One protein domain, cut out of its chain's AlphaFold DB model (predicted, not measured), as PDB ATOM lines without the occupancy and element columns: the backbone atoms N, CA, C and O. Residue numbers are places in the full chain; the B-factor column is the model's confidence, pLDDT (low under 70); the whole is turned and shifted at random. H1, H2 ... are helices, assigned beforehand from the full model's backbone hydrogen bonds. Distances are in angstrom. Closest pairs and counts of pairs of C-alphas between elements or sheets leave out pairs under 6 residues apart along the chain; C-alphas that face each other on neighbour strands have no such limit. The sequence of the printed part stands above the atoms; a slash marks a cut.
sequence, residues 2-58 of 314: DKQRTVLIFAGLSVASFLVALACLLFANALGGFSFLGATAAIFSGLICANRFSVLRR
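What this domain is: This is residues 2 to 58 of the 314 residues of an uncharacterized protein of Variovorax sp. BT01 (UniProt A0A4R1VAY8). Two long helices make a narrow, open V: H1 runs out, a tight turn follows, and H2 folds back beside it, close to H1 only near the turn. The far ends, residues 2 to 16 and 50 to 58, stick out free. The printed part has 57 residues with two named helices, H1 then H2, and no named strand; the class is all helix. It is loose, with a radius of gyration of the C-alphas of 14.5 A and spans of 47 by 21 by 6 A.

How they stand to each other: H1, residues 3 to 30, and H2, residues 35 to 57, are close but not clearly touching, with 2 pairs of C-alphas within 8 A. Their closest C-alphas, those of Ala 28 and Gly 38, are 5.9 A apart. The helices run opposite ways at a shallow tilt of 11 degrees, their centres 13.8 A apart. In H1 and H2 every O i to N i+4 pair is within hydrogen-bond range.

Where its parts are: H1 begins at C-alpha 3 (10.031, -7.314, -99.612) and measures 41.0 A. H2 measures 32.6 A and ends at C-alpha 57 (1.600, -18.332, -90.339).

The domain as a whole: The two farthest C-alphas, of Asp 2 and Gly 33, are 47.6 A apart. The printed part has no cut. Residues 32 to 36 and 56 to 58 have pLDDT under 70.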
ATOM      1  N   ASP A   2      12.772  -3.988 -97.452       84.88
ATOM      2  CA  ASP A   2      12.337  -4.334 -98.809       84.88
ATOM      3  C   ASP A   2      11.844  -5.779 -98.877       84.88
ATOM      4  O   ASP A   2      12.551  -6.698 -98.461       84.88
ATOM      5  N   LYS A   3      10.651  -5.987 -99.447       84.12
ATOM      6  CA  LYS A   3      10.031  -7.314 -99.612       84.12
ATOM      7  C   LYS A   3      10.987  -8.327-100.261       84.12
ATOM      8  O   LYS A   3      11.006  -9.489 -99.871       84.12
ATOM      9  N   GLN A   4      11.844  -7.876-101.182       85.19
ATOM     10  CA  GLN A   4      12.868  -8.713-101.819       85.19
ATOM     11  C   GLN A   4      13.923  -9.251-100.844       85.19
ATOM     12  O   GLN A   4      14.324 -10.406-100.970       85.19
ATOM     13  N   ARG A   5      14.352  -8.464 -99.848       86.44
ATOM     14  CA  ARG A   5      15.343  -8.920 -98.857       86.44
ATOM     15  C   ARG A   5      14.757  -9.998 -97.957       86.44
ATOM     16  O   ARG A   5      15.433 -10.975 -97.664       86.44
ATOM     17  N   THR A   6      13.489  -9.854 -97.577       84.75
ATOM     18  CA  THR A   6      12.789 -10.855 -96.767       84.75
ATOM     19  C   THR A   6      12.687 -12.188 -97.512       84.75
ATOM     20  O   THR A   6      13.035 -13.221 -96.947       84.75
ATOM     21  N   VAL A   7      12.315 -12.177 -98.798       87.12
ATOM     22  CA  VAL A   7      12.232 -13.401 -99.622       87.12
ATOM     23  C   VAL A   7      13.593 -14.092 -99.759       87.12
ATOM     24  O   VAL A   7      13.677 -15.307 -99.595       87.12
ATOM     25  N   LEU A   8      14.667 -13.329 -99.986       88.81
ATOM     26  CA  LEU A   8      16.031 -13.866-100.074       88.81
ATOM     27  C   LEU A   8      16.495 -14.519 -98.766       88.81
ATOM     28  O   LEU A   8      17.108 -15.584 -98.795       88.81
ATOM     29  N   ILE A   9      16.162 -13.921 -97.619       88.06
ATOM     30  CA  ILE A   9      16.497 -14.482 -96.304       88.06
ATOM     31  C   ILE A   9      15.736 -15.794 -96.064       88.06
ATOM     32  O   ILE A   9      16.334 -16.770 -95.614       88.06
ATOM     33  N   PHE A  10      14.447 -15.856 -96.411       86.12
ATOM     34  CA  PHE A  10      13.660 -17.088 -96.280       86.12
ATOM     35  C   PHE A  10      14.151 -18.206 -97.207       86.12
ATOM     36  O   PHE A  10      14.232 -19.353 -96.773       86.12
ATOM     37  N   ALA A  11      14.528 -17.880 -98.446       87.06
ATOM     38  CA  ALA A  11      15.114 -18.847 -99.372       87.06
ATOM     39  C   ALA A  11      16.480 -19.359 -98.880       87.06
ATOM     40  O   ALA A  11      16.763 -20.551 -98.960       87.06
ATOM     41  N   GLY A  12      17.315 -18.485 -98.310       89.44
ATOM     42  CA  GLY A  12      18.589 -18.894 -97.716       89.44
ATOM     43  C   GLY A  12      18.405 -19.835 -96.522       89.44
ATOM     44  O   GLY A  12      19.078 -20.861 -96.425       89.44
ATOM     45  N   LEU A  13      17.448 -19.527 -95.641       88.00
ATOM     46  CA  LEU A  13      17.130 -20.359 -94.478       88.00
ATOM     47  C   LEU A  13      16.557 -21.727 -94.874       88.00
ATOM     48  O   LEU A  13      16.889 -22.722 -94.229       88.00
ATOM     49  N   SER A  14      15.739 -21.807 -95.929       85.06
ATOM     50  CA  SER A  14      15.187 -23.090 -96.385       85.06
ATOM     51  C   SER A  14      16.267 -24.004 -96.964       85.06
ATOM     52  O   SER A  14      16.315 -25.184 -96.616       85.06
ATOM     53  N   VAL A  15      17.185 -23.461 -97.771       88.50
ATOM     54  CA  VAL A  15      18.312 -24.219 -98.335       88.50
ATOM     55  C   VAL A  15      19.263 -24.684 -97.231       88.50
ATOM     56  O   VAL A  15      19.650 -25.851 -97.210       88.50
ATOM     57  N   ALA A  16      19.589 -23.813 -96.271       85.06
ATOM     58  CA  ALA A  16      20.423 -24.188 -95.131       85.06
ATOM     59  C   ALA A  16      19.777 -25.308 -94.293       85.06
ATOM     60  O   ALA A  16      20.443 -26.284 -93.951       85.06
ATOM     61  N   SER A  17      18.469 -25.215 -94.024       86.50
ATOM     62  CA  SER A  17      17.726 -26.260 -93.312       86.50
ATOM     63  C   SER A  17      17.735 -27.591 -94.068       86.50
ATOM     64  O   SER A  17      17.850 -28.646 -93.445       86.50
ATOM     65  N   PHE A  18      17.630 -27.555 -95.399       84.38
ATOM     66  CA  PHE A  18      17.654 -28.756 -96.230       84.38
ATOM     67  C   PHE A  18      19.029 -29.438 -96.210       84.38
ATOM     68  O   PHE A  18      19.110 -30.657 -96.081       84.38
ATOM     69  N   LEU A  19      20.114 -28.659 -96.265       85.75
ATOM     70  CA  LEU A  19      21.478 -29.189 -96.197       85.75
ATOM     71  C   LEU A  19      21.782 -29.845 -94.846       85.75
ATOM     72  O   LEU A  19      22.399 -30.908 -94.815       85.75
ATOM     73  N   VAL A  20      21.315 -29.258 -93.741       86.38
ATOM     74  CA  VAL A  20      21.464 -29.859 -92.405       86.38
ATOM     75  C   VAL A  20      20.680 -31.169 -92.311       86.38
ATOM     76  O   VAL A  20      21.223 -32.168 -91.841       86.38
ATOM     77  N   ALA A  21      19.442 -31.204 -92.810       81.75
ATOM     78  CA  ALA A  21      18.644 -32.429 -92.833       81.75
ATOM     79  C   ALA A  21      19.319 -33.538 -93.662       81.75
ATOM     80  O   ALA A  21      19.399 -34.678 -93.207       81.75
ATOM     81  N   LEU A  22      19.861 -33.198 -94.837       82.94
ATOM     82  CA  LEU A  22      20.600 -34.134 -95.687       82.94
ATOM     83  C   LEU A  22      21.862 -34.660 -94.984       82.94
ATOM     84  O   LEU A  22      22.120 -35.862 -95.010       82.94
ATOM     85  N   ALA A  23      22.618 -33.785 -94.315       81.44
ATOM     86  CA  ALA A  23      23.802 -34.171 -93.552       81.44
ATOM     87  C   ALA A  23      23.455 -35.117 -92.391       81.44
ATOM     88  O   ALA A  23      24.131 -36.128 -92.209       81.44
ATOM     89  N   CYS A  24      22.372 -34.852 -91.651       78.62
ATOM     90  CA  CYS A  24      21.884 -35.752 -90.603       78.62
ATOM     91  C   CYS A  24      21.472 -37.122 -91.160       78.62
ATOM     92  O   CYS A  24      21.737 -38.141 -90.528       78.62
ATOM     93  N   LEU A  25      20.854 -37.158 -92.342       78.31
ATOM     94  CA  LEU A  25      20.403 -38.396 -92.980       78.31
ATOM     95  C   LEU A  25      21.588 -39.231 -93.494       78.31
ATOM     96  O   LEU A  25      21.625 -40.444 -93.295       78.31
ATOM     97  N   LEU A  26      22.601 -38.577 -94.070       82.25
ATOM     98  CA  LEU A  26      23.867 -39.218 -94.440       82.25
ATOM     99  C   LEU A  26      24.618 -39.744 -93.211       82.25
ATOM    100  O   LEU A  26      25.130 -40.859 -93.245       82.25
ATOM    101  N   PHE A  27      24.639 -38.979 -92.118       79.88
ATOM    102  CA  PHE A  27      25.256 -39.395 -90.860       79.88
ATOM    103  C   PHE A  27      24.531 -40.599 -90.237       79.88
ATOM    104  O   PHE A  27      25.178 -41.545 -89.797       79.88
ATOM    105  N   ALA A  28      23.194 -40.615 -90.275       72.56
ATOM    106  CA  ALA A  28      22.390 -41.746 -89.816       72.56
ATOM    107  C   ALA A  28      22.637 -43.017 -90.650       72.56
ATOM    108  O   ALA A  28      22.754 -44.100 -90.079       72.56
ATOM    109  N   ASN A  29      22.780 -42.883 -91.974       75.62
ATOM    110  CA  ASN A  29      23.133 -44.002 -92.853       75.62
ATOM    111  C   ASN A  29      24.566 -44.504 -92.612       75.62
ATOM    112  O   ASN A  29      24.796 -45.710 -92.630       75.62
ATOM    113  N   ALA A  30      25.521 -43.603 -92.358       78.38
ATOM    114  CA  ALA A  30      26.916 -43.963 -92.100       78.38
ATOM    115  C   ALA A  30      27.112 -44.711 -90.767       78.38
ATOM    116  O   ALA A  30      28.032 -45.514 -90.647       78.38
ATOM    117  N   LEU A  31      26.247 -44.473 -89.777       77.06
ATOM    118  CA  LEU A  31      26.322 -45.095 -88.449       77.06
ATOM    119  C   LEU A  31      25.706 -46.497 -88.361       77.06
ATOM    120  O   LEU A  31      25.728 -47.085 -87.284       77.06
ATOM    121  N   GLY A  32      25.157 -47.032 -89.458       67.19
ATOM    122  CA  GLY A  32      24.910 -48.469 -89.634       67.19
ATOM    123  C   GLY A  32      24.089 -49.192 -88.553       67.19
ATOM    124  O   GLY A  32      24.181 -50.410 -88.462       67.19
ATOM    125  N   GLY A  33      23.303 -48.496 -87.722       59.91
ATOM    126  CA  GLY A  33      22.609 -49.166 -86.610       59.91
ATOM    127  C   GLY A  33      21.887 -48.291 -85.586       59.91
ATOM    128  O   GLY A  33      21.044 -48.798 -84.854       59.91
ATOM    129  N   PHE A  34      22.105 -46.974 -85.550       57.78
ATOM    130  CA  PHE A  34      21.357 -46.069 -84.654       57.78
ATOM    131  C   PHE A  34      19.994 -45.634 -85.224       57.78
ATOM    132  O   PHE A  34      19.561 -44.491 -85.063       57.78
ATOM    133  N   SER A  35      19.290 -46.546 -85.895       67.25
ATOM    134  CA  SER A  35      18.044 -46.282 -86.624       67.25
ATOM    135  C   SER A  35      16.931 -45.720 -85.732       67.25
ATOM    136  O   SER A  35      16.184 -44.850 -86.173       67.25
ATOM    137  N   PHE A  36      16.863 -46.113 -84.457       67.62
ATOM    138  CA  PHE A  36      15.855 -45.582 -83.537       67.62
ATOM    139  C   PHE A  36      16.175 -44.166 -83.034       67.62
ATOM    140  O   PHE A  36      15.298 -43.300 -83.015       67.62
ATOM    141  N   LEU A  37      17.433 -43.895 -82.666       74.94
ATOM    142  CA  LEU A  37      17.841 -42.576 -82.167       74.94
ATOM    143  C   LEU A  37      17.867 -41.533 -83.295       74.94
ATOM    144  O   LEU A  37      17.436 -40.397 -83.107       74.94
ATOM    145  N   GLY A  38      18.294 -41.934 -84.496       75.81
ATOM    146  CA  GLY A  38      18.244 -41.087 -85.686       75.81
ATOM    147  C   GLY A  38      16.809 -40.770 -86.114       75.81
ATOM    148  O   GLY A  38      16.493 -39.610 -86.378       75.81
ATOM    149  N   ALA A  39      15.915 -41.766 -86.115       74.62
ATOM    150  CA  ALA A  39      14.506 -41.553 -86.446       74.62
ATOM    151  C   ALA A  39      13.798 -40.656 -85.418       74.62
ATOM    152  O   ALA A  39      13.084 -39.729 -85.798       74.62
ATOM    153  N   THR A  40      14.027 -40.876 -84.120       79.50
ATOM    154  CA  THR A  40      13.445 -40.030 -83.065       79.50
ATOM    155  C   THR A  40      13.976 -38.599 -83.122       79.50
ATOM    156  O   THR A  40      13.178 -37.664 -83.036       79.50
ATOM    157  N   ALA A  41      15.275 -38.402 -83.367       78.44
ATOM    158  CA  ALA A  41      15.853 -37.074 -83.569       78.44
ATOM    159  C   ALA A  41      15.287 -36.370 -84.817       78.44
ATOM    160  O   ALA A  41      14.981 -35.177 -84.767       78.44
ATOM    161  N   ALA A  42      15.082 -37.099 -85.919       78.81
ATOM    162  CA  ALA A  42      14.476 -36.560 -87.136       78.81
ATOM    163  C   ALA A  42      13.015 -36.131 -86.917       78.81
ATOM    164  O   ALA A  42      12.626 -35.040 -87.338       78.81
ATOM    165  N   ILE A  43      12.223 -36.938 -86.202       83.44
ATOM    166  CA  ILE A  43      10.835 -36.606 -85.843       83.44
ATOM    167  C   ILE A  43      10.793 -35.371 -84.933       83.44
ATOM    168  O   ILE A  43      10.015 -34.450 -85.186       83.44
ATOM    169  N   PHE A  44      11.655 -35.310 -83.913       82.38
ATOM    170  CA  PHE A  44      11.741 -34.148 -83.021       82.38
ATOM    171  C   PHE A  44      12.134 -32.874 -83.774       82.38
ATOM    172  O   PHE A  44      11.516 -31.826 -83.578       82.38
ATOM    173  N   SER A  45      13.113 -32.964 -84.674       82.00
ATOM    174  CA  SER A  45      13.526 -31.837 -85.513       82.00
ATOM    175  C   SER A  45      12.384 -31.373 -86.429       82.00
ATOM    176  O   SER A  45      12.074 -30.181 -86.484       82.00
ATOM    177  N   GLY A  46      11.659 -32.312 -87.049       85.38
ATOM    178  CA  GLY A  46      10.468 -32.022 -87.849       85.38
ATOM    179  C   GLY A  46       9.362 -31.317 -87.056       85.38
ATOM    180  O   GLY A  46       8.796 -30.331 -87.533       85.38
ATOM    181  N   LEU A  47       9.095 -31.755 -85.821       85.19
ATOM    182  CA  LEU A  47       8.121 -31.120 -84.926       85.19
ATOM    183  C   LEU A  47       8.530 -29.691 -84.546       85.19
ATOM    184  O   LEU A  47       7.693 -28.787 -84.578       85.19
ATOM    185  N   ILE A  48       9.809 -29.457 -84.239       81.38
ATOM    186  CA  ILE A  48      10.321 -28.113 -83.924       81.38
ATOM    187  C   ILE A  48      10.172 -27.186 -85.140       81.38
ATOM    188  O   ILE A  48       9.702 -26.050 -84.998       81.38
ATOM    189  N   CYS A  49      10.502 -27.672 -86.340       82.38
ATOM    190  CA  CYS A  49      10.322 -26.931 -87.587       82.38
ATOM    191  C   CYS A  49       8.843 -26.608 -87.859       82.38
ATOM    192  O   CYS A  49       8.515 -25.454 -88.144       82.38
ATOM    193  N   ALA A  50       7.940 -27.582 -87.717       77.12
ATOM    194  CA  ALA A  50       6.503 -27.391 -87.932       77.12
ATOM    195  C   ALA A  50       5.892 -26.386 -86.940       77.12
ATOM    196  O   ALA A  50       5.076 -25.537 -87.323       77.12
ATOM    197  N   ASN A  51       6.327 -26.427 -85.679       79.75
ATOM    198  CA  ASN A  51       5.840 -25.515 -84.650       79.75
ATOM    199  C   ASN A  51       6.301 -24.072 -84.930       79.75
ATOM    200  O   ASN A  51       5.505 -23.132 -84.883       79.75
ATOM    201  N   ARG A  52       7.561 -23.887 -85.351       74.50
ATOM    202  CA  ARG A  52       8.077 -22.574 -85.781       74.50
ATOM    203  C   ARG A  52       7.360 -22.038 -87.021       74.50
ATOM    204  O   ARG A  52       7.072 -20.844 -87.080       74.50
ATOM    205  N   PHE A  53       7.026 -22.904 -87.975       75.06
ATOM    206  CA  PHE A  53       6.299 -22.505 -89.180       75.06
ATOM    207  C   PHE A  53       4.845 -22.100 -88.881       75.06
ATOM    208  O   PHE A  53       4.329 -21.146 -89.464       75.06
ATOM    209  N   SER A  54       4.202 -22.768 -87.921       73.69
ATOM    210  CA  SER A  54       2.835 -22.451 -87.486       73.69
ATOM    211  C   SER A  54       2.745 -21.086 -86.799       73.69
ATOM    212  O   SER A  54       1.792 -20.340 -87.021       73.69
ATOM    213  N   VAL A  55       3.770 -20.716 -86.024       70.81
ATOM    214  CA  VAL A  55       3.869 -19.384 -85.406       70.81
ATOM    215  C   VAL A  55       4.054 -18.290 -86.462       70.81
ATOM    216  O   VAL A  55       3.463 -17.222 -86.339       70.81
ATOM    217  N   LEU A  56       4.809 -18.557 -87.532       66.75
ATOM    218  CA  LEU A  56       4.997 -17.599 -88.629       66.75
ATOM    219  C   LEU A  56       3.732 -17.406 -89.480       66.75
ATOM    220  O   LEU A  56       3.493 -16.301 -89.958       66.75
ATOM    221  N   ARG A  57       2.897 -18.442 -89.641       66.25
ATOM    222  CA  ARG A  57       1.600 -18.332 -90.339       66.25
ATOM    223  C   ARG A  57       0.512 -17.623 -89.535       66.25
ATOM    224  O   ARG A  57      -0.453 -17.168 -90.131       66.25
ATOM    225  N   ARG A  58       0.664 -17.514 -88.213       59.66
ATOM    226  CA  ARG A  58      -0.208 -16.702 -87.349       59.66
ATOM    227  C   ARG A  58       0.218 -15.239 -87.259       59.66
ATOM    228  O   ARG A  58      -0.328 -14.516 -86.431       59.66
TER     229      ARG A  58